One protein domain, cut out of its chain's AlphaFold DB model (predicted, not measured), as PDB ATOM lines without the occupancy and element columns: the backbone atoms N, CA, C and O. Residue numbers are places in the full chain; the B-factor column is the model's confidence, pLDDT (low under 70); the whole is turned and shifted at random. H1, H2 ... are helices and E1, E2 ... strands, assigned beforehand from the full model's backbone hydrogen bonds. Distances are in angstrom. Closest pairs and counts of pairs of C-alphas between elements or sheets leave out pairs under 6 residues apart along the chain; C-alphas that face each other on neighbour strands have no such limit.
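This is residues 508 to 558 and 642 to 775 of the 777 residues of the protein "PRK domain-containing protein" of Elusimicrobia bacterium (UniProt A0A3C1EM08). A small sheet of three parallel strands, toward one end of an elongated body, is covered on one face by H1 and H2 and on the other by residues 704 to 710 of H5 and 765 to 773 of H8. The earlier parts of H5 and H8 run side by side beyond the sheet, and with H4 and H7 they make a helical lobe at the other end. The printed part has 185 residues, with eight named helices and three named strands in the order H1 E1 H2 H3 E2 H4 H5 E3 H6 H7 H8; across the sheet the order is E1 E2 E3. The class is mostly helix, and the whole is compact, with a radius of gyration of the C-alphas of 17.7 A and spans of 57 by 34 by 32 A.

H1, residues 515 to 528, begins with C-alpha 515 at (106.688, 7.142, 41.930). E1 is residues 533 to 538 and H2 is 545 to 558. After the cut come H3, 647 to 652, E2, 658 to 664 and 19.5 A long, and H4, 667 to 682, with a kink of 25 degrees near residue 676. H5, 686 to 710, is 33.5 A long, with a kink of 56 degrees near residue 698. E3 is 713 to 716, H6 is 720 to 724 and H7, 726 to 741, is 22.4 A long. H8, 745 to 773, is 41.8 A long, has a kink of 36 degrees near residue 765 and ends with C-alpha 773 at (94.891, 7.970, 46.932).

E1 and E2 are parallel at 16 degrees, with N 536 and O 659 2.9 A apart, within hydrogen-bond range. E2 and E3 are parallel at 23 degrees, with N 664 and O 715 at 2.8 A. There are three layers, helices on both faces of the sheet: H1, at a height of 9.2 A, and H2, at 10.9 A, on one face, H5 and H8 on the other. E2, H4, H5 and E3 form a strand-helix-strand unit, parallel neighbour strands joined through helices, with a right-handed crossover. H3 only grazes the sheet with residues 649 to 652. H5 and H8 touch at a shallow tilt of 9 degrees, the same way, closest at the C-alphas of Leu 690 and Leu 750, 6.4 A. H4 touches H8 at a steep tilt of 58 degrees, C-alphas 668 and 758 being closest at 4.8 A. H7 and H8 form a helical hairpin, closest at C-alphas 734 and 748, 7.0 A. H6 and H7 meet only through their link. Every O i to N i+4 pair is within hydrogen-bond range in H1, H6 and H7, against 9 of 10 in H2, 1 of 2 in H3, 11 of 12 in H4, 13 of 21 in H5 and 23 of 25 in H8.

The two C-alphas farthest apart, those of Gly 655 and Gly 742, are 57.7 A apart. Residues 559 to 641 are not printed, and C-alphas 558 and 642 are 24.6 A apart across this cut. Of the links that are printed whole, E1 to H2 is short and the others are tight. Mean pLDDT of the printed part is 90.3; residue 745 and residues 771 to 775 are under 70.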
ATOM      1  N   LEU A 508     106.213  -7.211  48.417       91.00
ATOM      2  CA  LEU A 508     106.642  -6.624  47.144       91.00
ATOM      3  C   LEU A 508     105.524  -5.803  46.480       91.00
ATOM      4  O   LEU A 508     105.805  -4.830  45.779       91.00
ATOM      5  N   GLY A 509     104.260  -6.147  46.743       89.12
ATOM      6  CA  GLY A 509     103.082  -5.421  46.270       89.12
ATOM      7  C   GLY A 509     102.933  -4.021  46.869       89.12
ATOM      8  O   GLY A 509     102.170  -3.214  46.337       89.12
ATOM      9  N   TYR A 510     103.687  -3.692  47.925       90.56
ATOM     10  CA  TYR A 510     103.656  -2.368  48.545       90.56
ATOM     11  C   TYR A 510     104.529  -1.315  47.840       90.56
ATOM     12  O   TYR A 510     104.602  -0.168  48.299       90.56
ATOM     13  N   ALA A 511     105.200  -1.676  46.743       89.75
ATOM     14  CA  ALA A 511     105.978  -0.742  45.936       89.75
ATOM     15  C   ALA A 511     105.105   0.404  45.384       89.75
ATOM     16  O   ALA A 511     103.936   0.218  45.031       89.75
ATOM     17  N   GLY A 512     105.685   1.600  45.277       85.38
ATOM     18  CA  GLY A 512     105.043   2.728  44.603       85.38
ATOM     19  C   GLY A 512     104.845   2.431  43.113       85.38
ATOM     20  O   GLY A 512     105.811   2.137  42.413       85.38
ATOM     21  N   LYS A 513     103.598   2.497  42.622       83.38
ATOM     22  CA  LYS A 513     103.257   2.171  41.222       83.38
ATOM     23  C   LYS A 513     103.648   3.261  40.216       83.38
ATOM     24  O   LYS A 513     104.001   2.931  39.092       83.38
ATOM     25  N   ASP A 514     103.572   4.532  40.610       82.69
ATOM     26  CA  ASP A 514     103.891   5.693  39.760       82.69
ATOM     27  C   ASP A 514     104.692   6.744  40.544       82.69
ATOM     28  O   ASP A 514     104.313   7.905  40.706       82.69
ATOM     29  N   THR A 515     105.812   6.300  41.106       79.50
ATOM     30  CA  THR A 515     106.688   7.142  41.930       79.50
ATOM     31  C   THR A 515     107.196   8.362  41.155       79.50
ATOM     32  O   THR A 515     107.239   9.471  41.696       79.50
ATOM     33  N   GLU A 516     107.563   8.183  39.882       81.12
ATOM     34  CA  GLU A 516     108.066   9.266  39.029       81.12
ATOM     35  C   GLU A 516     106.978  10.296  38.703       81.12
ATOM     36  O   GLU A 516     107.229  11.500  38.823       81.12
ATOM     37  N   GLY A 517     105.763   9.856  38.356       86.69
ATOM     38  CA  GLY A 517     104.635  10.746  38.089       86.69
ATOM     39  C   GLY A 517     104.218  11.546  39.322       86.69
ATOM     40  O   GLY A 517     104.050  12.770  39.233       86.69
ATOM     41  N   GLN A 518     104.154  10.898  40.490       88.50
ATOM     42  CA  GLN A 518     103.886  11.561  41.772       88.50
ATOM     43  C   GLN A 518     104.949  12.616  42.098       88.50
ATOM     44  O   GLN A 518     104.623  13.745  42.481       88.50
ATOM     45  N   LEU A 519     106.232  12.288  41.912       90.44
ATOM     46  CA  LEU A 519     107.326  13.226  42.159       90.44
ATOM     47  C   LEU A 519     107.284  14.403  41.178       90.44
ATOM     48  O   LEU A 519     107.430  15.553  41.592       90.44
ATOM     49  N   ALA A 520     107.029  14.153  39.894       91.69
ATOM     50  CA  ALA A 520     106.866  15.206  38.898       91.69
ATOM     51  C   ALA A 520     105.680  16.129  39.235       91.69
ATOM     52  O   ALA A 520     105.794  17.351  39.110       91.69
ATOM     53  N   GLN A 521     104.560  15.573  39.704       92.94
ATOM     54  CA  GLN A 521     103.401  16.348  40.151       92.94
ATOM     55  C   GLN A 521     103.734  17.223  41.364       92.94
ATOM     56  O   GLN A 521     103.419  18.417  41.341       92.94
ATOM     57  N   LEU A 522     104.408  16.671  42.380       94.38
ATOM     58  CA  LEU A 522     104.872  17.433  43.542       94.38
ATOM     59  C   LEU A 522     105.777  18.590  43.112       94.38
ATOM     60  O   LEU A 522     105.544  19.729  43.507       94.38
ATOM     61  N   ARG A 523     106.776  18.314  42.266       95.00
ATOM     62  CA  ARG A 523     107.723  19.319  41.765       95.00
ATOM     63  C   ARG A 523     107.003  20.466  41.052       95.00
ATOM     64  O   ARG A 523     107.274  21.629  41.344       95.00
ATOM     65  N   ARG A 524     106.038  20.155  40.176       96.00
ATOM     66  CA  ARG A 524     105.222  21.175  39.490       96.00
ATOM     67  C   ARG A 524     104.393  22.010  40.469       96.00
ATOM     68  O   ARG A 524     104.409  23.233  40.368       96.00
ATOM     69  N   ARG A 525     103.689  21.371  41.415       96.81
ATOM     70  CA  ARG A 525     102.850  22.077  42.403       96.81
ATOM     71  C   ARG A 525     103.687  22.952  43.333       96.81
ATOM     72  O   ARG A 525     103.325  24.100  43.551       96.81
ATOM     73  N   ALA A 526     104.823  22.446  43.814       96.50
ATOM     74  CA  ALA A 526     105.738  23.197  44.667       96.50
ATOM     75  C   ALA A 526     106.322  24.421  43.942       96.50
ATOM     76  O   ALA A 526     106.315  25.516  44.497       96.50
ATOM     77  N   ALA A 527     106.768  24.267  42.689       95.75
ATOM     78  CA  ALA A 527     107.311  25.375  41.901       95.75
ATOM     79  C   ALA A 527     106.287  26.501  41.663       95.75
ATOM     80  O   ALA A 527     106.659  27.676  41.650       95.75
ATOM     81  N   ALA A 528     105.009  26.137  41.509       96.62
ATOM     82  CA  ALA A 528     103.903  27.060  41.261       96.62
ATOM     83  C   ALA A 528     103.419  27.826  42.507       96.62
ATOM     84  O   ALA A 528     102.638  28.767  42.366       96.62
ATOM     85  N   LEU A 529     103.854  27.451  43.716       97.12
ATOM     86  CA  LEU A 529     103.468  28.164  44.934       97.12
ATOM     87  C   LEU A 529     103.991  29.611  44.907       97.12
ATOM     88  O   LEU A 529     105.139  29.827  44.507       97.12
ATOM     89  N   PRO A 530     103.206  30.610  45.351       96.50
ATOM     90  CA  PRO A 530     103.691  31.979  45.501       96.50
ATOM     91  C   PRO A 530     104.716  32.100  46.642       96.50
ATOM     92  O   PRO A 530     104.959  31.164  47.407       96.50
ATOM     93  N   GLY A 531     105.351  33.264  46.762       95.25
ATOM     94  CA  GLY A 531     106.228  33.568  47.891       95.25
ATOM     95  C   GLY A 531     105.487  33.578  49.233       95.25
ATOM     96  O   GLY A 531     104.291  33.859  49.286       95.25
ATOM     97  N   ARG A 532     106.200  33.248  50.315       94.69
ATOM     98  CA  ARG A 532     105.666  33.032  51.672       94.69
ATOM     99  C   ARG A 532     104.573  31.961  51.738       94.69
ATOM    100  O   ARG A 532     103.647  32.074  52.537       94.69
ATOM    101  N   SER A 533     104.674  30.937  50.894       97.50
ATOM    102  CA  SER A 533     103.840  29.733  50.988       97.50
ATOM    103  C   SER A 533     104.433  28.727  51.967       97.50
ATOM    104  O   SER A 533     105.595  28.838  52.365       97.50
ATOM    105  N   ILE A 534     103.645  27.714  52.310       97.31
ATOM    106  CA  ILE A 534     104.039  26.643  53.220       97.31
ATOM    107  C   ILE A 534     103.843  25.266  52.579       97.31
ATOM    108  O   ILE A 534     102.850  25.013  51.904       97.31
ATOM    109  N   ILE A 535     104.794  24.359  52.773       97.31
ATOM    110  CA  ILE A 535     104.665  22.948  52.407       97.31
ATOM    111  C   ILE A 535     104.748  22.135  53.689       97.31
ATOM    112  O   ILE A 535     105.749  22.211  54.404       97.31
ATOM    113  N   TYR A 536     103.721  21.344  53.966       96.62
ATOM    114  CA  TYR A 536     103.710  20.417  55.091       96.62
ATOM    115  C   TYR A 536     104.136  19.042  54.591       96.62
ATOM    116  O   TYR A 536     103.456  18.441  53.759       96.62
ATOM    117  N   LEU A 537     105.285  18.567  55.067       95.06
ATOM    118  CA  LEU A 537     105.802  17.239  54.762       95.06
ATOM    119  C   LEU A 537     105.509  16.308  55.921       95.06
ATOM    120  O   LEU A 537     106.215  16.320  56.930       95.06
ATOM    121  N   GLU A 538     104.484  15.486  55.735       93.38
ATOM    122  CA  GLU A 538     104.066  14.497  56.707       93.38
ATOM    123  C   GLU A 538     104.504  13.099  56.310       93.38
ATOM    124  O   GLU A 538     104.367  12.692  55.157       93.38
ATOM    125  N   ALA A 539     105.023  12.338  57.268       92.12
ATOM    126  CA  ALA A 539     105.270  10.917  57.065       92.12
ATOM    127  C   ALA A 539     105.559  10.202  58.380       92.12
ATOM    128  O   ALA A 539     106.216  10.784  59.251       92.12
ATOM    129  N   PRO A 540     105.293   8.893  58.459       92.50
ATOM    130  CA  PRO A 540     105.878   8.044  59.479       92.50
ATOM    131  C   PRO A 540     107.412   8.108  59.518       92.50
ATOM    132  O   PRO A 540     108.111   8.402  58.536       92.50
ATOM    133  N   THR A 541     107.981   7.796  60.680       90.81
ATOM    134  CA  THR A 541     109.436   7.717  60.850       90.81
ATOM    135  C   THR A 541     110.051   6.667  59.916       90.81
ATOM    136  O   THR A 541     109.529   5.564  59.765       90.81
ATOM    137  N   GLY A 542     111.162   7.009  59.253       89.50
ATOM    138  CA  GLY A 542     111.839   6.125  58.293       89.50
ATOM    139  C   GLY A 542     111.216   6.074  56.889       89.50
ATOM    140  O   GLY A 542     111.758   5.389  56.019       89.50
ATOM    141  N   ALA A 543     110.125   6.806  56.628       91.56
ATOM    142  CA  ALA A 543     109.436   6.759  55.335       91.56
ATOM    143  C   ALA A 543     110.215   7.403  54.174       91.56
ATOM    144  O   ALA A 543     110.077   6.979  53.030       91.56
ATOM    145  N   GLY A 544     111.099   8.362  54.471       89.38
ATOM    146  CA  GLY A 544     111.929   9.042  53.468       89.38
ATOM    147  C   GLY A 544     111.693  10.549  53.347       89.38
ATOM    148  O   GLY A 544     112.044  11.119  52.317       89.38
ATOM    149  N   LYS A 545     111.143  11.212  54.379       90.81
ATOM    150  CA  LYS A 545     110.918  12.672  54.386       90.81
ATOM    151  C   LYS A 545     112.142  13.472  53.984       90.81
ATOM    152  O   LYS A 545     112.038  14.318  53.114       90.81
ATOM    153  N   SER A 546     113.313  13.152  54.534       86.56
ATOM    154  CA  SER A 546     114.554  13.861  54.201       86.56
ATOM    155  C   SER A 546     114.933  13.716  52.720       86.56
ATOM    156  O   SER A 546     115.424  14.663  52.110       86.56
ATOM    157  N   THR A 547     114.650  12.562  52.107       88.50
ATOM    158  CA  THR A 547     114.822  12.353  50.660       88.50
ATOM    159  C   THR A 547     113.845  13.218  49.863       88.50
ATOM    160  O   THR A 547     114.230  13.828  48.865       88.50
ATOM    161  N   LEU A 548     112.591  13.313  50.308       91.75
ATOM    162  CA  LEU A 548     111.575  14.155  49.675       91.75
ATOM    163  C   LEU A 548     111.878  15.654  49.839       91.75
ATOM    164  O   LEU A 548     111.767  16.415  48.882       91.75
ATOM    165  N   ALA A 549     112.346  16.066  51.017       91.94
ATOM    166  CA  ALA A 549     112.791  17.421  51.312       91.94
ATOM    167  C   ALA A 549     113.962  17.831  50.408       91.94
ATOM    168  O   ALA A 549     113.939  18.921  49.843       91.94
ATOM    169  N   LYS A 550     114.934  16.935  50.178       91.38
ATOM    170  CA  LYS A 550     116.020  17.168  49.213       91.38
ATOM    171  C   LYS A 550     115.490  17.358  47.787       91.38
ATOM    172  O   LYS A 550     115.913  18.277  47.095       91.38
ATOM    173  N   ASN A 551     114.532  16.534  47.361       91.81
ATOM    174  CA  ASN A 551     113.894  16.687  46.050       91.81
ATOM    175  C   ASN A 551     113.167  18.033  45.898       91.81
ATOM    176  O   ASN A 551     113.180  18.623  44.821       91.81
ATOM    177  N   LEU A 552     112.529  18.520  46.965       94.69
ATOM    178  CA  LEU A 552     111.909  19.843  46.977       94.69
ATOM    179  C   LEU A 552     112.948  20.960  46.953       94.69
ATOM    180  O   LEU A 552     112.760  21.933  46.230       94.69
ATOM    181  N   GLN A 553     114.053  20.807  47.682       95.88
ATOM    182  CA  GLN A 553     115.165  21.753  47.653       95.88
ATOM    183  C   GLN A 553     115.753  21.899  46.243       95.88
ATOM    184  O   GLN A 553     116.033  23.016  45.820       95.88
ATOM    185  N   GLU A 554     115.889  20.803  45.491       94.94
ATOM    186  CA  GLU A 554     116.370  20.833  44.098       94.94
ATOM    187  C   GLU A 554     115.470  21.668  43.174       94.94
ATOM    188  O   GLU A 554     115.967  22.325  42.264       94.94
ATOM    189  N   VAL A 555     114.153  21.665  43.403       95.25
ATOM    190  CA  VAL A 555     113.190  22.402  42.564       95.25
ATOM    191  C   VAL A 555     112.961  23.832  43.036       95.25
ATOM    192  O   VAL A 555     112.769  24.728  42.218       95.25
ATOM    193  N   LEU A 556     112.964  24.055  44.346       96.25
ATOM    194  CA  LEU A 556     112.708  25.366  44.936       96.25
ATOM    195  C   LEU A 556     113.975  26.226  45.037       96.25
ATOM    196  O   LEU A 556     113.865  27.452  45.120       96.25
ATOM    197  N   GLY A 557     115.163  25.615  45.003       96.00
ATOM    198  CA  GLY A 557     116.444  26.309  45.097       96.00
ATOM    199  C   GLY A 557     116.519  27.184  46.348       96.00
ATOM    200  O   GLY A 557     116.169  26.751  47.447       96.00
ATOM    201  N   ASP A 558     116.909  28.446  46.170       95.00
ATOM    202  CA  ASP A 558     117.072  29.410  47.268       95.00
ATOM    203  C   ASP A 558     115.773  29.726  48.022       95.00
ATOM    204  O   ASP A 558     115.826  30.133  49.189       95.00
ATOM    205  N   ILE A 642     106.508  14.430  61.764       90.81
ATOM    206  CA  ILE A 642     105.557  13.304  61.796       90.81
ATOM    207  C   ILE A 642     104.122  13.766  62.132       90.81
ATOM    208  O   ILE A 642     103.220  12.936  62.119       90.81
ATOM    209  N   TYR A 643     103.946  15.060  62.451       89.62
ATOM    210  CA  TYR A 643     102.671  15.732  62.733       89.62
ATOM    211  C   TYR A 643     102.423  16.986  61.871       89.62
ATOM    212  O   TYR A 643     101.647  17.863  62.258       89.62
ATOM    213  N   ALA A 644     103.093  17.141  60.729       87.81
ATOM    214  CA  ALA A 644     103.047  18.343  59.899       87.81
ATOM    215  C   ALA A 644     101.611  18.715  59.494       87.81
ATOM    216  O   ALA A 644     101.271  19.896  59.493       87.81
ATOM    217  N   ALA A 645     100.753  17.726  59.225       84.88
ATOM    218  CA  ALA A 645      99.354  17.944  58.842       84.88
ATOM    219  C   ALA A 645      98.376  17.932  60.040       84.88
ATOM    220  O   ALA A 645      97.146  17.910  59.876       84.88
ATOM    221  N   HIS A 646      98.895  17.961  61.272       92.31
ATOM    222  CA  HIS A 646      98.071  18.094  62.466       92.31
ATOM    223  C   HIS A 646      97.347  19.450  62.483       92.31
ATOM    224  O   HIS A 646      97.891  20.465  62.058       92.31
ATOM    225  N   GLY A 647      96.116  19.487  63.012       90.62
ATOM    226  CA  GLY A 647      95.222  20.653  62.872       90.62
ATOM    227  C   GLY A 647      95.836  21.937  63.426       90.62
ATOM    228  O   GLY A 647      95.869  22.951  62.746       90.62
ATOM    229  N   GLN A 648      96.450  21.841  64.607       89.19
ATOM    230  CA  GLN A 648      97.139  22.967  65.241       89.19
ATOM    231  C   GLN A 648      98.305  23.518  64.401       89.19
ATOM    232  O   GLN A 648      98.550  24.721  64.429       89.19
ATOM    233  N   LEU A 649      99.024  22.664  63.662       91.38
ATOM    234  CA  LEU A 649     100.129  23.091  62.799       91.38
ATOM    235  C   LEU A 649      99.601  23.680  61.488       91.38
ATOM    236  O   LEU A 649     100.091  24.724  61.071       91.38
ATOM    237  N   LEU A 650      98.563  23.080  60.895       92.06
ATOM    238  CA  LEU A 650      97.888  23.625  59.712       92.06
ATOM    239  C   LEU A 650      97.327  25.029  59.974       92.06
ATOM    240  O   LEU A 650      97.511  25.932  59.153       92.06
ATOM    241  N   ASP A 651      96.724  25.241  61.147       91.38
ATOM    242  CA  ASP A 651      96.199  26.540  61.574       91.38
ATOM    243  C   ASP A 651      97.289  27.625  61.607       91.38
ATOM    244  O   ASP A 651      97.002  28.805  61.385       91.38
ATOM    245  N   ALA A 652      98.551  27.249  61.842       92.56
ATOM    246  CA  ALA A 652      99.674  28.182  61.848       92.56
ATOM    247  C   ALA A 652      99.957  28.792  60.466       92.56
ATOM    248  O   ALA A 652     100.390  29.941  60.394       92.56
ATOM    249  N   GLY A 653      99.670  28.061  59.385       92.06
ATOM    250  CA  GLY A 653      99.799  28.536  58.003       92.06
ATOM    251  C   GLY A 653      98.531  29.158  57.417       92.06
ATOM    252  O   GLY A 653      98.503  29.462  56.224       92.06
ATOM    253  N   SER A 654      97.472  29.340  58.213       91.62
ATOM    254  CA  SER A 654      96.208  29.908  57.731       91.62
ATOM    255  C   SER A 654      96.404  31.292  57.110       91.62
ATOM    256  O   SER A 654      97.043  32.166  57.691       91.62
ATOM    257  N   GLY A 655      95.824  31.502  55.925       92.12
ATOM    258  CA  GLY A 655      95.975  32.742  55.153       92.12
ATOM    259  C   GLY A 655      97.154  32.747  54.175       92.12
ATOM    260  O   GLY A 655      97.292  33.700  53.410       92.12
ATOM    261  N   HIS A 656      97.960  31.683  54.146       95.75
ATOM    262  CA  HIS A 656      99.020  31.472  53.161       95.75
ATOM    263  C   HIS A 656      98.663  30.315  52.221       95.75
ATOM    264  O   HIS A 656      97.941  29.388  52.594       95.75
ATOM    265  N   ALA A 657      99.176  30.350  50.988       96.56
ATOM    266  CA  ALA A 657      99.060  29.204  50.093       96.56
ATOM    267  C   ALA A 657      99.835  28.018  50.686       96.56
ATOM    268  O   ALA A 657     100.960  28.180  51.168       96.56
ATOM    269  N   SER A 658      99.218  26.839  50.669       95.81
ATOM    270  CA  SER A 658      99.763  25.637  51.292       95.81
ATOM    271  C   SER A 658      99.741  24.434  50.354       95.81
ATOM    272  O   SER A 658      98.966  24.387  49.397       95.81
ATOM    273  N   LEU A 659     100.641  23.486  50.610       96.06
ATOM    274  CA  LEU A 659     100.648  22.167  49.990       96.06
ATOM    275  C   LEU A 659     100.945  21.107  51.055       96.06
ATOM    276  O   LEU A 659     102.047  21.064  51.603       96.06
ATOM    277  N   ASN A 660      99.977  20.239  51.318       95.31
ATOM    278  CA  ASN A 660     100.068  19.148  52.281       95.31
ATOM    279  C   ASN A 660     100.467  17.860  51.566       95.31
ATOM    280  O   ASN A 660      99.734  17.352  50.718       95.31
ATOM    281  N   VAL A 661     101.619  17.303  51.917       95.06
ATOM    282  CA  VAL A 661     102.131  16.074  51.309       95.06
ATOM    283  C   VAL A 661     102.240  15.005  52.379       95.06
ATOM    284  O   VAL A 661     102.953  15.191  53.361       95.06
ATOM    285  N   PHE A 662     101.571  13.875  52.168       94.38
ATOM    286  CA  PHE A 662     101.720  12.695  53.010       94.38
ATOM    287  C   PHE A 662     102.540  11.639  52.277       94.38
ATOM    288  O   PHE A 662     102.160  11.162  51.207       94.38
ATOM    289  N   LEU A 663     103.677  11.271  52.856       93.31
ATOM    290  CA  LEU A 663     104.561  10.239  52.342       93.31
ATOM    291  C   LEU A 663     104.334   8.931  53.103       93.31
ATOM    292  O   LEU A 663     104.663   8.799  54.281       93.31
ATOM    293  N   TYR A 664     103.839   7.935  52.388       92.06
ATOM    294  CA  TYR A 664     103.729   6.569  52.861       92.06
ATOM    295  C   TYR A 664     104.973   5.747  52.496       92.06
ATOM    296  O   TYR A 664     105.612   5.949  51.460       92.06
ATOM    297  N   ALA A 665     105.306   4.792  53.361       92.88
ATOM    298  CA  ALA A 665     106.271   3.736  53.100       92.88
ATOM    299  C   ALA A 665     105.973   2.537  54.018       92.88
ATOM    300  O   ALA A 665     105.676   2.761  55.198       92.88
ATOM    301  N   PRO A 666     106.141   1.291  53.542       94.75
ATOM    302  CA  PRO A 666     105.909   0.103  54.358       94.75
ATOM    303  C   PRO A 666     106.718   0.091  55.661       94.75
ATOM    304  O   PRO A 666     107.930   0.329  55.653       94.75
ATOM    305  N   ALA A 667     106.063  -0.203  56.780       95.81
ATOM    306  CA  ALA A 667     106.625  -0.434  58.103       95.81
ATOM    307  C   ALA A 667     107.818  -1.387  58.077       95.81
ATOM    308  O   ALA A 667     108.824  -1.125  58.744       95.81
ATOM    309  N   VAL A 668     107.759  -2.457  57.281       95.75
ATOM    310  CA  VAL A 668     108.871  -3.414  57.179       95.75
ATOM    311  C   VAL A 668     110.111  -2.759  56.563       95.75
ATOM    312  O   VAL A 668     111.232  -2.944  57.024       95.75
ATOM    313  N   MET A 669     109.934  -1.868  55.592       95.62
ATOM    314  CA  MET A 669     111.045  -1.109  55.024       95.62
ATOM    315  C   MET A 669     111.550  -0.032  55.997       95.62
ATOM    316  O   MET A 669     112.761   0.169  56.158       95.62
ATOM    317  N   ARG A 670     110.629   0.653  56.684       95.81
ATOM    318  CA  ARG A 670     110.942   1.722  57.645       95.81
ATOM    319  C   ARG A 670     111.716   1.209  58.851       95.81
ATOM    320  O   ARG A 670     112.671   1.871  59.256       95.81
ATOM    321  N   LEU A 671     111.377   0.032  59.376       96.75
ATOM    322  CA  LEU A 671     112.106  -0.596  60.477       96.75
ATOM    323  C   LEU A 671     113.578  -0.825  60.104       96.75
ATOM    324  O   LEU A 671     114.467  -0.395  60.841       96.75
ATOM    325  N   ALA A 672     113.853  -1.427  58.941       95.56
ATOM    326  CA  ALA A 672     115.226  -1.647  58.480       95.56
ATOM    327  C   ALA A 672     116.006  -0.326  58.344       95.56
ATOM    328  O   ALA A 672     117.141  -0.210  58.814       95.56
ATOM    329  N   ARG A 673     115.389   0.703  57.745       94.94
ATOM    330  CA  ARG A 673     115.989   2.046  57.623       94.94
ATOM    331  C   ARG A 673     116.261   2.671  58.992       94.94
ATOM    332  O   ARG A 673     117.329   3.248  59.196       94.94
ATOM    333  N   ARG A 674     115.324   2.539  59.933       92.88
ATOM    334  CA  ARG A 674     115.430   3.094  61.285       92.88
ATOM    335  C   ARG A 674     116.569   2.461  62.074       92.88
ATOM    336  O   ARG A 674     117.356   3.202  62.656       92.88
ATOM    337  N   VAL A 675     116.689   1.132  62.062       94.00
ATOM    338  CA  VAL A 675     117.775   0.421  62.763       94.00
ATOM    339  C   VAL A 675     119.141   0.896  62.257       94.00
ATOM    340  O   VAL A 675     120.001   1.244  63.065       94.00
ATOM    341  N   VAL A 676     119.319   1.001  60.935       93.19
ATOM    342  CA  VAL A 676     120.567   1.492  60.323       93.19
ATOM    343  C   VAL A 676     120.846   2.953  60.695       93.19
ATOM    344  O   VAL A 676     121.948   3.281  61.142       93.19
ATOM    345  N   ARG A 677     119.851   3.837  60.534       90.69
ATOM    346  CA  ARG A 677     119.976   5.275  60.823       90.69
ATOM    347  C   ARG A 677     120.325   5.516  62.288       90.69
ATOM    348  O   ARG A 677     121.294   6.208  62.580       90.69
ATOM    349  N   ASP A 678     119.567   4.934  63.213       89.69
ATOM    350  CA  ASP A 678     119.721   5.212  64.643       89.69
ATOM    351  C   ASP A 678     121.021   4.616  65.201       89.69
ATOM    352  O   ASP A 678     121.632   5.212  66.093       89.69
ATOM    353  N   ARG A 679     121.510   3.509  64.627       87.81
ATOM    354  CA  ARG A 679     122.859   2.993  64.898       87.81
ATOM    355  C   ARG A 679     123.929   4.000  64.466       87.81
ATOM    356  O   ARG A 679     124.773   4.373  65.282       87.81
ATOM    357  N   LYS A 680     123.870   4.487  63.221       86.31
ATOM    358  CA  LYS A 680     124.883   5.382  62.632       86.31
ATOM    359  C   LYS A 680     124.875   6.796  63.224       86.31
ATOM    360  O   LYS A 680     125.931   7.339  63.532       86.31
ATOM    361  N   GLU A 681     123.701   7.402  63.363       81.94
ATOM    362  CA  GLU A 681     123.547   8.827  63.689       81.94
ATOM    363  C   GLU A 681     123.360   9.065  65.191       81.94
ATOM    364  O   GLU A 681     123.847  10.057  65.741       81.94
ATOM    365  N   ARG A 682     122.683   8.139  65.884       80.06
ATOM    366  CA  ARG A 682     122.285   8.302  67.293       80.06
ATOM    367  C   ARG A 682     123.057   7.395  68.253       80.06
ATOM    368  O   ARG A 682     122.948   7.573  69.463       80.06
ATOM    369  N   GLY A 683     123.865   6.458  67.745       81.38
ATOM    370  CA  GLY A 683     124.588   5.479  68.566       81.38
ATOM    371  C   GLY A 683     123.655   4.525  69.319       81.38
ATOM    372  O   GLY A 683     123.995   4.045  70.400       81.38
ATOM    373  N   MET A 684     122.449   4.298  68.788       83.62
ATOM    374  CA  MET A 684     121.431   3.453  69.404       83.62
ATOM    375  C   MET A 684     121.602   1.994  68.963       83.62
ATOM    376  O   MET A 684     121.765   1.726  67.776       83.62
ATOM    377  N   SER A 685     121.538   1.037  69.895       88.00
ATOM    378  CA  SER A 685     121.622  -0.390  69.542       88.00
ATOM    379  C   SER A 685     120.384  -0.867  68.775       88.00
ATOM    380  O   SER A 685     119.285  -0.328  68.966       88.00
ATOM    381  N   ALA A 686     120.530  -1.916  67.954       91.00
ATOM    382  CA  ALA A 686     119.384  -2.534  67.285       91.00
ATOM    383  C   ALA A 686     118.370  -3.063  68.307       91.00
ATOM    384  O   ALA A 686     117.176  -2.836  68.156       91.00
ATOM    385  N   GLU A 687     118.840  -3.659  69.411       91.12
ATOM    386  CA  GLU A 687     117.976  -4.133  70.500       91.12
ATOM    387  C   GLU A 687     117.071  -3.021  71.061       91.12
ATOM    388  O   GLU A 687     115.883  -3.251  71.283       91.12
ATOM    389  N   LYS A 688     117.607  -1.810  71.286       88.19
ATOM    390  CA  LYS A 688     116.809  -0.682  71.797       88.19
ATOM    391  C   LYS A 688     115.771  -0.232  70.763       88.19
ATOM    392  O   LYS A 688     114.636   0.028  71.146       88.19
ATOM    393  N   ASN A 689     116.139  -0.187  69.481       90.25
ATOM    394  CA  ASN A 689     115.199   0.128  68.402       90.25
ATOM    395  C   ASN A 689     114.068  -0.900  68.303       90.25
ATOM    396  O   ASN A 689     112.899  -0.526  68.318       90.25
ATOM    397  N   LEU A 690     114.413  -2.188  68.253       94.06
ATOM    398  CA  LEU A 690     113.458  -3.288  68.111       94.06
ATOM    399  C   LEU A 690     112.490  -3.367  69.296       94.06
ATOM    400  O   LEU A 690     111.313  -3.639  69.107       94.06
ATOM    401  N   LYS A 691     112.949  -3.093  70.522       91.19
ATOM    402  CA  LYS A 691     112.062  -3.081  71.698       91.19
ATOM    403  C   LYS A 691     111.031  -1.951  71.677       91.19
ATOM    404  O   LYS A 691     109.949  -2.141  72.216       91.19
ATOM    405  N   GLY A 692     111.358  -0.803  71.083       88.19
ATOM    406  CA  GLY A 692     110.437   0.333  70.979       88.19
ATOM    407  C   GLY A 692     109.514   0.282  69.758       88.19
ATOM    408  O   GLY A 692     108.560   1.044  69.682       88.19
ATOM    409  N   TRP A 693     109.779  -0.592  68.787       93.31
ATOM    410  CA  TRP A 693     109.110  -0.540  67.489       93.31
ATOM    411  C   TRP A 693     107.611  -0.856  67.536       93.31
ATOM    412  O   TRP A 693     106.833  -0.172  66.880       93.31
ATOM    413  N   ALA A 694     107.183  -1.816  68.359       90.50
ATOM    414  CA  ALA A 694     105.758  -2.115  68.526       90.50
ATOM    415  C   ALA A 694     104.955  -0.905  69.041       90.50
ATOM    416  O   ALA A 694     103.832  -0.682  68.598       90.50
ATOM    417  N   HIS A 695     105.551  -0.108  69.934       88.25
ATOM    418  CA  HIS A 695     104.951   1.130  70.436       88.25
ATOM    419  C   HIS A 695     104.814   2.167  69.315       88.25
ATOM    420  O   HIS A 695     103.747   2.738  69.126       88.25
ATOM    421  N   ILE A 696     105.866   2.328  68.505       91.25
ATOM    422  CA  ILE A 696     105.864   3.233  67.347       91.25
ATOM    423  C   ILE A 696     104.745   2.864  66.367       91.25
ATOM    424  O   ILE A 696     104.027   3.746  65.917       91.25
ATOM    425  N   LEU A 697     104.571   1.576  66.047       92.94
ATOM    426  CA  LEU A 697     103.497   1.134  65.147       92.94
ATOM    427  C   LEU A 697     102.101   1.441  65.703       92.94
ATOM    428  O   LEU A 697     101.206   1.795  64.937       92.94
ATOM    429  N   TYR A 698     101.919   1.306  67.018       91.00
ATOM    430  CA  TYR A 698     100.659   1.629  67.682       91.00
ATOM    431  C   TYR A 698     100.337   3.126  67.578       91.00
ATOM    432  O   TYR A 698      99.271   3.483  67.079       91.00
ATOM    433  N   ASP A 699     101.264   3.998  67.984       89.19
ATOM    434  CA  ASP A 699     101.037   5.449  67.932       89.19
ATOM    435  C   ASP A 699     100.910   5.949  66.498       89.19
ATOM    436  O   ASP A 699     100.119   6.842  66.206       89.19
ATOM    437  N   GLU A 700     101.669   5.357  65.577       91.06
ATOM    438  CA  GLU A 700     101.583   5.694  64.167       91.06
ATOM    439  C   GLU A 700     100.181   5.429  63.624       91.06
ATOM    440  O   GLU A 700      99.600   6.307  62.985       91.06
ATOM    441  N   LYS A 701      99.617   4.252  63.913       92.06
ATOM    442  CA  LYS A 701      98.261   3.888  63.497       92.06
ATOM    443  C   LYS A 701      97.208   4.834  64.069       92.06
ATOM    444  O   LYS A 701      96.287   5.207  63.349       92.06
ATOM    445  N   GLU A 702      97.348   5.212  65.335       90.44
ATOM    446  CA  GLU A 702      96.356   6.027  66.040       90.44
ATOM    447  C   GLU A 702      96.443   7.516  65.678       90.44
ATOM    448  O   GLU A 702      95.420   8.183  65.528       90.44
ATOM    449  N   PHE A 703      97.656   8.055  65.524       89.75
ATOM    450  CA  PHE A 703      97.866   9.505  65.490       89.75
ATOM    451  C   PHE A 703      98.480  10.033  64.192       89.75
ATOM    452  O   PHE A 703      98.248  11.196  63.863       89.75
ATOM    453  N   ILE A 704      99.246   9.222  63.452       91.75
ATOM    454  CA  ILE A 704     100.006   9.679  62.274       91.75
ATOM    455  C   ILE A 704      99.309   9.272  60.976       91.75
ATOM    456  O   ILE A 704      99.057  10.119  60.122       91.75
ATOM    457  N   LEU A 705      98.965   7.989  60.809       92.25
ATOM    458  CA  LEU A 705      98.314   7.501  59.589       92.25
ATOM    459  C   LEU A 705      96.999   8.227  59.284       92.25
ATOM    460  O   LEU A 705      96.811   8.573  58.120       92.25
ATOM    461  N   PRO A 706      96.122   8.562  60.253       91.94
ATOM    462  CA  PRO A 706      94.891   9.303  59.963       91.94
ATOM    463  C   PRO A 706      95.124  10.691  59.348       91.94
ATOM    464  O   PRO A 706      94.230  11.245  58.715       91.94
ATOM    465  N   LEU A 707      96.325  11.264  59.475       91.31
ATOM    466  CA  LEU A 707      96.644  12.578  58.911       91.31
ATOM    467  C   LEU A 707      96.734  12.564  57.376       91.31
ATOM    468  O   LEU A 707      96.619  13.626  56.762       91.31
ATOM    469  N   HIS A 708      96.849  11.384  56.746       91.62
ATOM    470  CA  HIS A 708      96.812  11.247  55.284       91.62
ATOM    471  C   HIS A 708      95.522  11.809  54.668       91.62
ATOM    472  O   HIS A 708      95.548  12.310  53.546       91.62
ATOM    473  N   ASP A 709      94.411  11.814  55.415       89.62
ATOM    474  CA  ASP A 709      93.132  12.352  54.955       89.62
ATOM    475  C   ASP A 709      93.175  13.850  54.634       89.62
ATOM    476  O   ASP A 709      92.316  14.354  53.910       89.62
ATOM    477  N   ARG A 710      94.157  14.579  55.162       89.94
ATOM    478  CA  ARG A 710      94.311  16.026  54.954       89.94
ATOM    479  C   ARG A 710      95.336  16.367  53.875       89.94
ATOM    480  O   ARG A 710      95.618  17.546  53.654       89.94
ATOM    481  N   ALA A 711      95.932  15.353  53.252       91.81
ATOM    482  CA  ALA A 711      96.970  15.534  52.257       91.81
ATOM    483  C   ALA A 711      96.379  15.959  50.910       91.81
ATOM    484  O   ALA A 711      95.434  15.356  50.407       91.81
ATOM    485  N   ASP A 712      97.004  16.957  50.295       93.19
ATOM    486  CA  ASP A 712      96.764  17.330  48.905       93.19
ATOM    487  C   ASP A 712      97.419  16.351  47.927       93.19
ATOM    488  O   ASP A 712      97.023  16.268  46.762       93.19
ATOM    489  N   LEU A 713      98.497  15.698  48.368       92.31
ATOM    490  CA  LEU A 713      99.230  14.675  47.635       92.31
ATOM    491  C   LEU A 713      99.606  13.540  48.580       92.31
ATOM    492  O   LEU A 713     100.313  13.749  49.567       92.31
ATOM    493  N   LEU A 714      99.198  12.328  48.219       91.50
ATOM    494  CA  LEU A 714      99.641  11.101  48.864       91.50
ATOM    495  C   LEU A 714     100.695  10.437  47.979       91.50
ATOM    496  O   LEU A 714     100.442  10.150  46.808       91.50
ATOM    497  N   MET A 715     101.886  10.214  48.527       90.62
ATOM    498  CA  MET A 715     103.027   9.655  47.804       90.62
ATOM    499  C   MET A 715     103.488   8.342  48.423       90.62
ATOM    500  O   MET A 715     103.502   8.206  49.643       90.62
ATOM    501  N   ASN A 716     103.946   7.407  47.593       90.75
ATOM    502  CA  ASN A 716     104.641   6.205  48.051       90.75
ATOM    503  C   ASN A 716     105.977   6.085  47.313       90.75
ATOM    504  O   ASN A 716     106.012   5.764  46.130       90.75
ATOM    505  N   LEU A 717     107.076   6.341  48.025       84.69
ATOM    506  CA  LEU A 717     108.434   6.278  47.466       84.69
ATOM    507  C   LEU A 717     109.128   4.928  47.726       84.69
ATOM    508  O   LEU A 717     110.353   4.839  47.620       84.69
ATOM    509  N   ALA A 718     108.394   3.886  48.126       89.56
ATOM    510  CA  ALA A 718     108.964   2.553  48.293       89.56
ATOM    511  C   ALA A 718     109.352   1.968  46.928       89.56
ATOM    512  O   ALA A 718     108.489   1.737  46.079       89.56
ATOM    513  N   SER A 719     110.649   1.735  46.708       88.62
ATOM    514  CA  SER A 719     111.132   1.125  45.469       88.62
ATOM    515  C   SER A 719     111.006  -0.394  45.524       88.62
ATOM    516  O   SER A 719     111.270  -1.019  46.555       88.62
ATOM    517  N   ALA A 720     110.645  -0.998  44.389       89.94
ATOM    518  CA  ALA A 720     110.613  -2.451  44.250       89.94
ATOM    519  C   ALA A 720     111.990  -3.070  44.550       89.94
ATOM    520  O   ALA A 720     112.068  -4.083  45.235       89.94
ATOM    521  N   ASP A 721     113.075  -2.417  44.124       90.31
ATOM    522  CA  ASP A 721     114.444  -2.878  44.376       90.31
ATOM    523  C   ASP A 721     114.800  -2.905  45.868       90.31
ATOM    524  O   ASP A 721     115.406  -3.868  46.340       90.31
ATOM    525  N   GLU A 722     114.414  -1.878  46.639       91.19
ATOM    526  CA  GLU A 722     114.672  -1.882  48.082       91.19
ATOM    527  C   GLU A 722     113.841  -2.954  48.783       91.19
ATOM    528  O   GLU A 722     114.375  -3.644  49.652       91.19
ATOM    529  N   LEU A 723     112.574  -3.124  48.384       93.00
ATOM    530  CA  LEU A 723     111.712  -4.185  48.904       93.00
ATOM    531  C   LEU A 723     112.312  -5.567  48.602       93.00
ATOM    532  O   LEU A 723     112.517  -6.347  49.528       93.00
ATOM    533  N   ASN A 724     112.714  -5.841  47.359       93.44
ATOM    534  CA  ASN A 724     113.385  -7.090  46.972       93.44
ATOM    535  C   ASN A 724     114.630  -7.379  47.831       93.44
ATOM    536  O   ASN A 724     114.880  -8.523  48.206       93.44
ATOM    537  N   GLY A 725     115.387  -6.342  48.200       93.94
ATOM    538  CA  GLY A 725     116.573  -6.456  49.049       93.94
ATOM    539  C   GLY A 725     116.311  -6.574  50.557       93.94
ATOM    540  O   GLY A 725     117.272  -6.727  51.316       93.94
ATOM    541  N   LEU A 726     115.062  -6.492  51.038       94.50
ATOM    542  CA  LEU A 726     114.781  -6.412  52.479       94.50
ATOM    543  C   LEU A 726     115.211  -7.652  53.256       94.50
ATOM    544  O   LEU A 726     115.810  -7.500  54.322       94.50
ATOM    545  N   GLN A 727     114.940  -8.854  52.740       94.44
ATOM    546  CA  GLN A 727     115.324 -10.096  53.423       94.44
ATOM    547  C   GLN A 727     116.831 -10.123  53.694       94.44
ATOM    548  O   GLN A 727     117.273 -10.388  54.813       94.44
ATOM    549  N   GLU A 728     117.616  -9.759  52.680       93.88
ATOM    550  CA  GLU A 728     119.069  -9.711  52.776       93.88
ATOM    551  C   GLU A 728     119.541  -8.620  53.737       93.88
ATOM    552  O   GLU A 728     120.438  -8.842  54.551       93.88
ATOM    553  N   LYS A 729     118.893  -7.454  53.706       95.44
ATOM    554  CA  LYS A 729     119.184  -6.341  54.615       95.44
ATOM    555  C   LYS A 729     118.963  -6.740  56.074       95.44
ATOM    556  O   LYS A 729     119.808  -6.456  56.921       95.44
ATOM    557  N   TYR A 730     117.867  -7.432  56.376       96.75
ATOM    558  CA  TYR A 730     117.592  -7.936  57.722       96.75
ATOM    559  C   TYR A 730     118.542  -9.054  58.147       96.75
ATOM    560  O   TYR A 730     119.008  -9.044  59.289       96.75
ATOM    561  N   ALA A 731     118.874  -9.978  57.242       95.50
ATOM    562  CA  ALA A 731     119.877 -11.008  57.501       95.50
ATOM    563  C   ALA A 731     121.244 -10.385  57.830       95.50
ATOM    564  O   ALA A 731     121.890 -10.804  58.791       95.50
ATOM    565  N   GLY A 732     121.644  -9.340  57.098       94.81
ATOM    566  CA  GLY A 732     122.846  -8.555  57.376       94.81
ATOM    567  C   GLY A 732     122.818  -7.907  58.760       94.81
ATOM    568  O   GLY A 732     123.745  -8.105  59.542       94.81
ATOM    569  N   LEU A 733     121.725  -7.218  59.108       94.88
ATOM    570  CA  LEU A 733     121.557  -6.583  60.422       94.88
ATOM    571  C   LEU A 733     121.629  -7.590  61.582       94.88
ATOM    572  O   LEU A 733     122.281  -7.326  62.592       94.88
ATOM    573  N   LEU A 734     120.989  -8.753  61.448       95.00
ATOM    574  CA  LEU A 734     121.049  -9.799  62.469       95.00
ATOM    575  C   LEU A 734     122.454 -10.418  62.566       95.00
ATOM    576  O   LEU A 734     122.939 -10.667  63.670       95.00
ATOM    577  N   ALA A 735     123.121 -10.643  61.431       93.06
ATOM    578  CA  ALA A 735     124.484 -11.166  61.398       93.06
ATOM    579  C   ALA A 735     125.493 -10.191  62.033       93.06
ATOM    580  O   ALA A 735     126.357 -10.639  62.786       93.06
ATOM    581  N   GLU A 736     125.348  -8.879  61.812       90.75
ATOM    582  CA  GLU A 736     126.139  -7.845  62.496       90.75
ATOM    583  C   GLU A 736     125.942  -7.892  64.018       90.75
ATOM    584  O   GLU A 736     126.913  -7.905  64.776       90.75
ATOM    585  N   GLU A 737     124.695  -7.984  64.484       91.06
ATOM    586  CA  GLU A 737     124.402  -8.089  65.919       91.06
ATOM    587  C   GLU A 737     124.986  -9.377  66.525       91.06
ATOM    588  O   GLU A 737     125.557  -9.360  67.620       91.06
ATOM    589  N   TRP A 738     124.926 -10.500  65.803       91.06
ATOM    590  CA  TRP A 738     125.582 -11.744  66.215       91.06
ATOM    591  C   TRP A 738     127.110 -11.641  66.228       91.06
ATOM    592  O   TRP A 738     127.741 -12.196  67.133       91.06
ATOM    593  N   LEU A 739     127.710 -10.934  65.269       85.88
ATOM    594  CA  LEU A 739     129.154 -10.704  65.205       85.88
ATOM    595  C   LEU A 739     129.637  -9.873  66.403       85.88
ATOM    596  O   LEU A 739     130.661 -10.181  67.018       85.88
ATOM    597  N   GLU A 740     128.893  -8.829  66.761       83.00
ATOM    598  CA  GLU A 740     129.263  -7.900  67.829       83.00
ATOM    599  C   GLU A 740     128.970  -8.440  69.233       83.00
ATOM    600  O   GLU A 740     129.685  -8.125  70.196       83.00
ATOM    601  N   HIS A 741     127.902  -9.225  69.389       81.88
ATOM    602  CA  HIS A 741     127.353  -9.573  70.704       81.88
ATOM    603  C   HIS A 741     127.208 -11.077  70.964       81.88
ATOM    604  O   HIS A 741     126.835 -11.455  72.089       81.88
ATOM    605  N   GLY A 742     127.567 -11.910  69.983       80.62
ATOM    606  CA  GLY A 742     127.354 -13.355  69.964       80.62
ATOM    607  C   GLY A 742     125.931 -13.728  69.538       80.62
ATOM    608  O   GLY A 742     125.014 -12.908  69.584       80.62
ATOM    609  N   GLN A 743     125.722 -14.996  69.171       79.25
ATOM    610  CA  GLN A 743     124.395 -15.540  68.859       79.25
ATOM    611  C   GLN A 743     123.554 -15.698  70.136       79.25
ATOM    612  O   GLN A 743     123.498 -16.765  70.742       79.25
ATOM    613  N   ARG A 744     122.927 -14.609  70.588       75.94
ATOM    614  CA  ARG A 744     121.949 -14.630  71.686       75.94
ATOM    615  C   ARG A 744     120.578 -14.970  71.110       75.94
ATOM    616  O   ARG A 744     120.125 -14.244  70.229       75.94
ATOM    617  N   SER A 745     119.913 -15.998  71.641       64.19
ATOM    618  CA  SER A 745     118.576 -16.423  71.185       64.19
ATOM    619  C   SER A 745     117.592 -15.252  71.120       64.19
ATOM    620  O   SER A 745     117.056 -14.950  70.067       64.19
ATOM    621  N   GLY A 746     117.494 -14.453  72.186       87.31
ATOM    622  CA  GLY A 746     116.537 -13.341  72.238       87.31
ATOM    623  C   GLY A 746     116.673 -12.263  71.148       87.31
ATOM    624  O   GLY A 746     115.708 -11.544  70.914       87.31
ATOM    625  N   MET A 747     117.826 -12.123  70.477       92.19
ATOM    626  CA  MET A 747     117.966 -11.134  69.398       92.19
ATOM    627  C   MET A 747     117.251 -11.584  68.124       92.19
ATOM    628  O   MET A 747     116.565 -10.783  67.494       92.19
ATOM    629  N   THR A 748     117.380 -12.858  67.759       94.56
ATOM    630  CA  THR A 748     116.698 -13.413  66.589       94.56
ATOM    631  C   THR A 748     115.194 -13.246  66.752       94.56
ATOM    632  O   THR A 748     114.553 -12.643  65.900       94.56
ATOM    633  N   GLU A 749     114.654 -13.622  67.905       94.44
ATOM    634  CA  GLU A 749     113.233 -13.534  68.223       94.44
ATOM    635  C   GLU A 749     112.729 -12.084  68.190       94.44
ATOM    636  O   GLU A 749     111.629 -11.835  67.697       94.44
ATOM    637  N   LEU A 750     113.542 -11.113  68.630       94.94
ATOM    638  CA  LEU A 750     113.219  -9.689  68.509       94.94
ATOM    639  C   LEU A 750     113.133  -9.227  67.051       94.94
ATOM    640  O   LEU A 750     112.198  -8.502  66.712       94.94
ATOM    641  N   PHE A 751     114.071  -9.629  66.190       96.25
ATOM    642  CA  PHE A 751     113.977  -9.344  64.755       96.25
ATOM    643  C   PHE A 751     112.723  -9.988  64.163       96.25
ATOM    644  O   PHE A 751     111.938  -9.298  63.515       96.25
ATOM    645  N   ARG A 752     112.492 -11.276  64.446       95.44
ATOM    646  CA  ARG A 752     111.343 -12.020  63.920       95.44
ATOM    647  C   ARG A 752     110.015 -11.369  64.307       95.44
ATOM    648  O   ARG A 752     109.187 -11.104  63.440       95.44
ATOM    649  N   ALA A 753     109.837 -11.059  65.591       95.56
ATOM    650  CA  ALA A 753     108.616 -10.445  66.105       95.56
ATOM    651  C   ALA A 753     108.347  -9.070  65.477       95.56
ATOM    652  O   ALA A 753     107.217  -8.783  65.094       95.56
ATOM    653  N   ASN A 754     109.377  -8.233  65.329       97.19
ATOM    654  CA  ASN A 754     109.205  -6.888  64.784       97.19
ATOM    655  C   ASN A 754     109.019  -6.869  63.264       97.19
ATOM    656  O   ASN A 754     108.248  -6.050  62.776       97.19
ATOM    657  N   ILE A 755     109.659  -7.778  62.520       96.62
ATOM    658  CA  ILE A 755     109.386  -7.952  61.085       96.62
ATOM    659  C   ILE A 755     107.934  -8.406  60.895       96.62
ATOM    660  O   ILE A 755     107.206  -7.796  60.118       96.62
ATOM    661  N   ALA A 756     107.485  -9.415  61.647       95.69
ATOM    662  CA  ALA A 756     106.110  -9.907  61.564       95.69
ATOM    663  C   ALA A 756     105.077  -8.825  61.933       95.69
ATOM    664  O   ALA A 756     104.070  -8.681  61.242       95.69
ATOM    665  N   ALA A 757     105.341  -8.038  62.982       95.50
ATOM    666  CA  ALA A 757     104.490  -6.916  63.375       95.50
ATOM    667  C   ALA A 757     104.431  -5.829  62.292       95.50
ATOM    668  O   ALA A 757     103.348  -5.335  61.985       95.50
ATOM    669  N   SER A 758     105.569  -5.498  61.673       96.44
ATOM    670  CA  SER A 758     105.616  -4.562  60.548       96.44
ATOM    671  C   SER A 758     104.798  -5.046  59.353       96.44
ATOM    672  O   SER A 758     103.979  -4.294  58.842       96.44
ATOM    673  N   LEU A 759     104.978  -6.302  58.937       95.31
ATOM    674  CA  LEU A 759     104.228  -6.887  57.823       95.31
ATOM    675  C   LEU A 759     102.717  -6.909  58.105       95.31
ATOM    676  O   LEU A 759     101.910  -6.586  57.239       95.31
ATOM    677  N   ALA A 760     102.318  -7.219  59.344       93.62
ATOM    678  CA  ALA A 760     100.917  -7.154  59.752       93.62
ATOM    679  C   ALA A 760     100.348  -5.725  59.691       93.62
ATOM    680  O   ALA A 760      99.238  -5.543  59.191       93.62
ATOM    681  N   ALA A 761     101.107  -4.727  60.154       93.50
ATOM    682  CA  ALA A 761     100.716  -3.321  60.070       93.50
ATOM    683  C   ALA A 761     100.610  -2.838  58.612       93.50
ATOM    684  O   ALA A 761      99.695  -2.084  58.275       93.50
ATOM    685  N   ASP A 762     101.500  -3.302  57.735       93.75
ATOM    686  CA  ASP A 762     101.469  -2.985  56.305       93.75
ATOM    687  C   ASP A 762     100.220  -3.553  55.623       93.75
ATOM    688  O   ASP A 762      99.535  -2.820  54.910       93.75
ATOM    689  N   ARG A 763      99.846  -4.810  55.908       91.19
ATOM    690  CA  ARG A 763      98.604  -5.415  55.384       91.19
ATOM    691  C   ARG A 763      97.353  -4.629  55.775       91.19
ATOM    692  O   ARG A 763      96.436  -4.499  54.970       91.19
ATOM    693  N   GLU A 764      97.308  -4.124  57.005       89.19
ATOM    694  CA  GLU A 764      96.165  -3.357  57.506       89.19
ATOM    695  C   GLU A 764      96.106  -1.944  56.904       89.19
ATOM    696  O   GLU A 764      95.043  -1.481  56.489       89.19
ATOM    697  N   SER A 765      97.245  -1.253  56.849       86.50
ATOM    698  CA  SER A 765      97.293   0.170  56.497       86.50
ATOM    699  C   SER A 765      97.381   0.437  54.995       86.50
ATOM    700  O   SER A 765      96.799   1.415  54.520       86.50
ATOM    701  N   PHE A 766      98.055  -0.421  54.222       85.25
ATOM    702  CA  PHE A 766      98.344  -0.158  52.810       85.25
ATOM    703  C   PHE A 766      97.076   0.020  51.975       85.25
ATOM    704  O   PHE A 766      96.954   0.997  51.237       85.25
ATOM    705  N   GLY A 767      96.114  -0.898  52.110       79.75
ATOM    706  CA  GLY A 767      94.855  -0.843  51.366       79.75
ATOM    707  C   GLY A 767      94.024   0.396  51.704       79.75
ATOM    708  O   GLY A 767      93.489   1.033  50.800       79.75
ATOM    709  N   ALA A 768      93.969   0.776  52.984       80.81
ATOM    710  CA  ALA A 768      93.237   1.957  53.437       80.81
ATOM    711  C   ALA A 768      93.856   3.257  52.891       80.81
ATOM    712  O   ALA A 768      93.157   4.086  52.313       80.81
ATOM    713  N   ILE A 769      95.178   3.398  53.005       82.56
ATOM    714  CA  ILE A 769      95.908   4.616  52.628       82.56
ATOM    715  C   ILE A 769      96.006   4.753  51.104       82.56
ATOM    716  O   ILE A 769      95.708   5.807  50.543       82.56
ATOM    717  N   MET A 770      96.403   3.688  50.403       79.56
ATOM    718  CA  MET A 770      96.561   3.736  48.946       79.56
ATOM    719  C   MET A 770      95.221   3.667  48.209       79.56
ATOM    720  O   MET A 770      95.118   4.188  47.100       79.56
ATOM    721  N   GLY A 771      94.188   3.076  48.819       65.88
ATOM    722  CA  GLY A 771      92.815   3.152  48.322       65.88
ATOM    723  C   GLY A 771      92.285   4.587  48.328       65.88
ATOM    724  O   GLY A 771      91.707   5.021  47.334       65.88
ATOM    725  N   ALA A 772      92.569   5.359  49.385       61.19
ATOM    726  CA  ALA A 772      92.210   6.777  49.457       61.19
ATOM    727  C   ALA A 772      92.893   7.615  48.359       61.19
ATOM    728  O   ALA A 772      92.258   8.499  47.787       61.19
ATOM    729  N   ALA A 773      94.140   7.287  47.992       57.69
ATOM    730  CA  ALA A 773      94.891   7.970  46.932       57.69
ATOM    731  C   ALA A 773      94.274   7.833  45.524       57.69
ATOM    732  O   ALA A 773      94.558   8.656  44.654       57.69
ATOM    733  N   ALA A 774      93.452   6.805  45.281       48.72
ATOM    734  CA  ALA A 774      92.792   6.574  43.992       48.72
ATOM    735  C   ALA A 774      91.519   7.423  43.796       48.72
ATOM    736  O   ALA A 774      90.993   7.499  42.684       48.72
ATOM    737  N   THR A 775      91.037   8.073  44.856       41.03
ATOM    738  CA  THR A 775      89.890   8.988  44.832       41.03
ATOM    739  C   THR A 775      90.413  10.422  44.899       41.03
ATOM    740  O   THR A 775      90.895  10.831  45.955       41.03
TER     741      THR A 775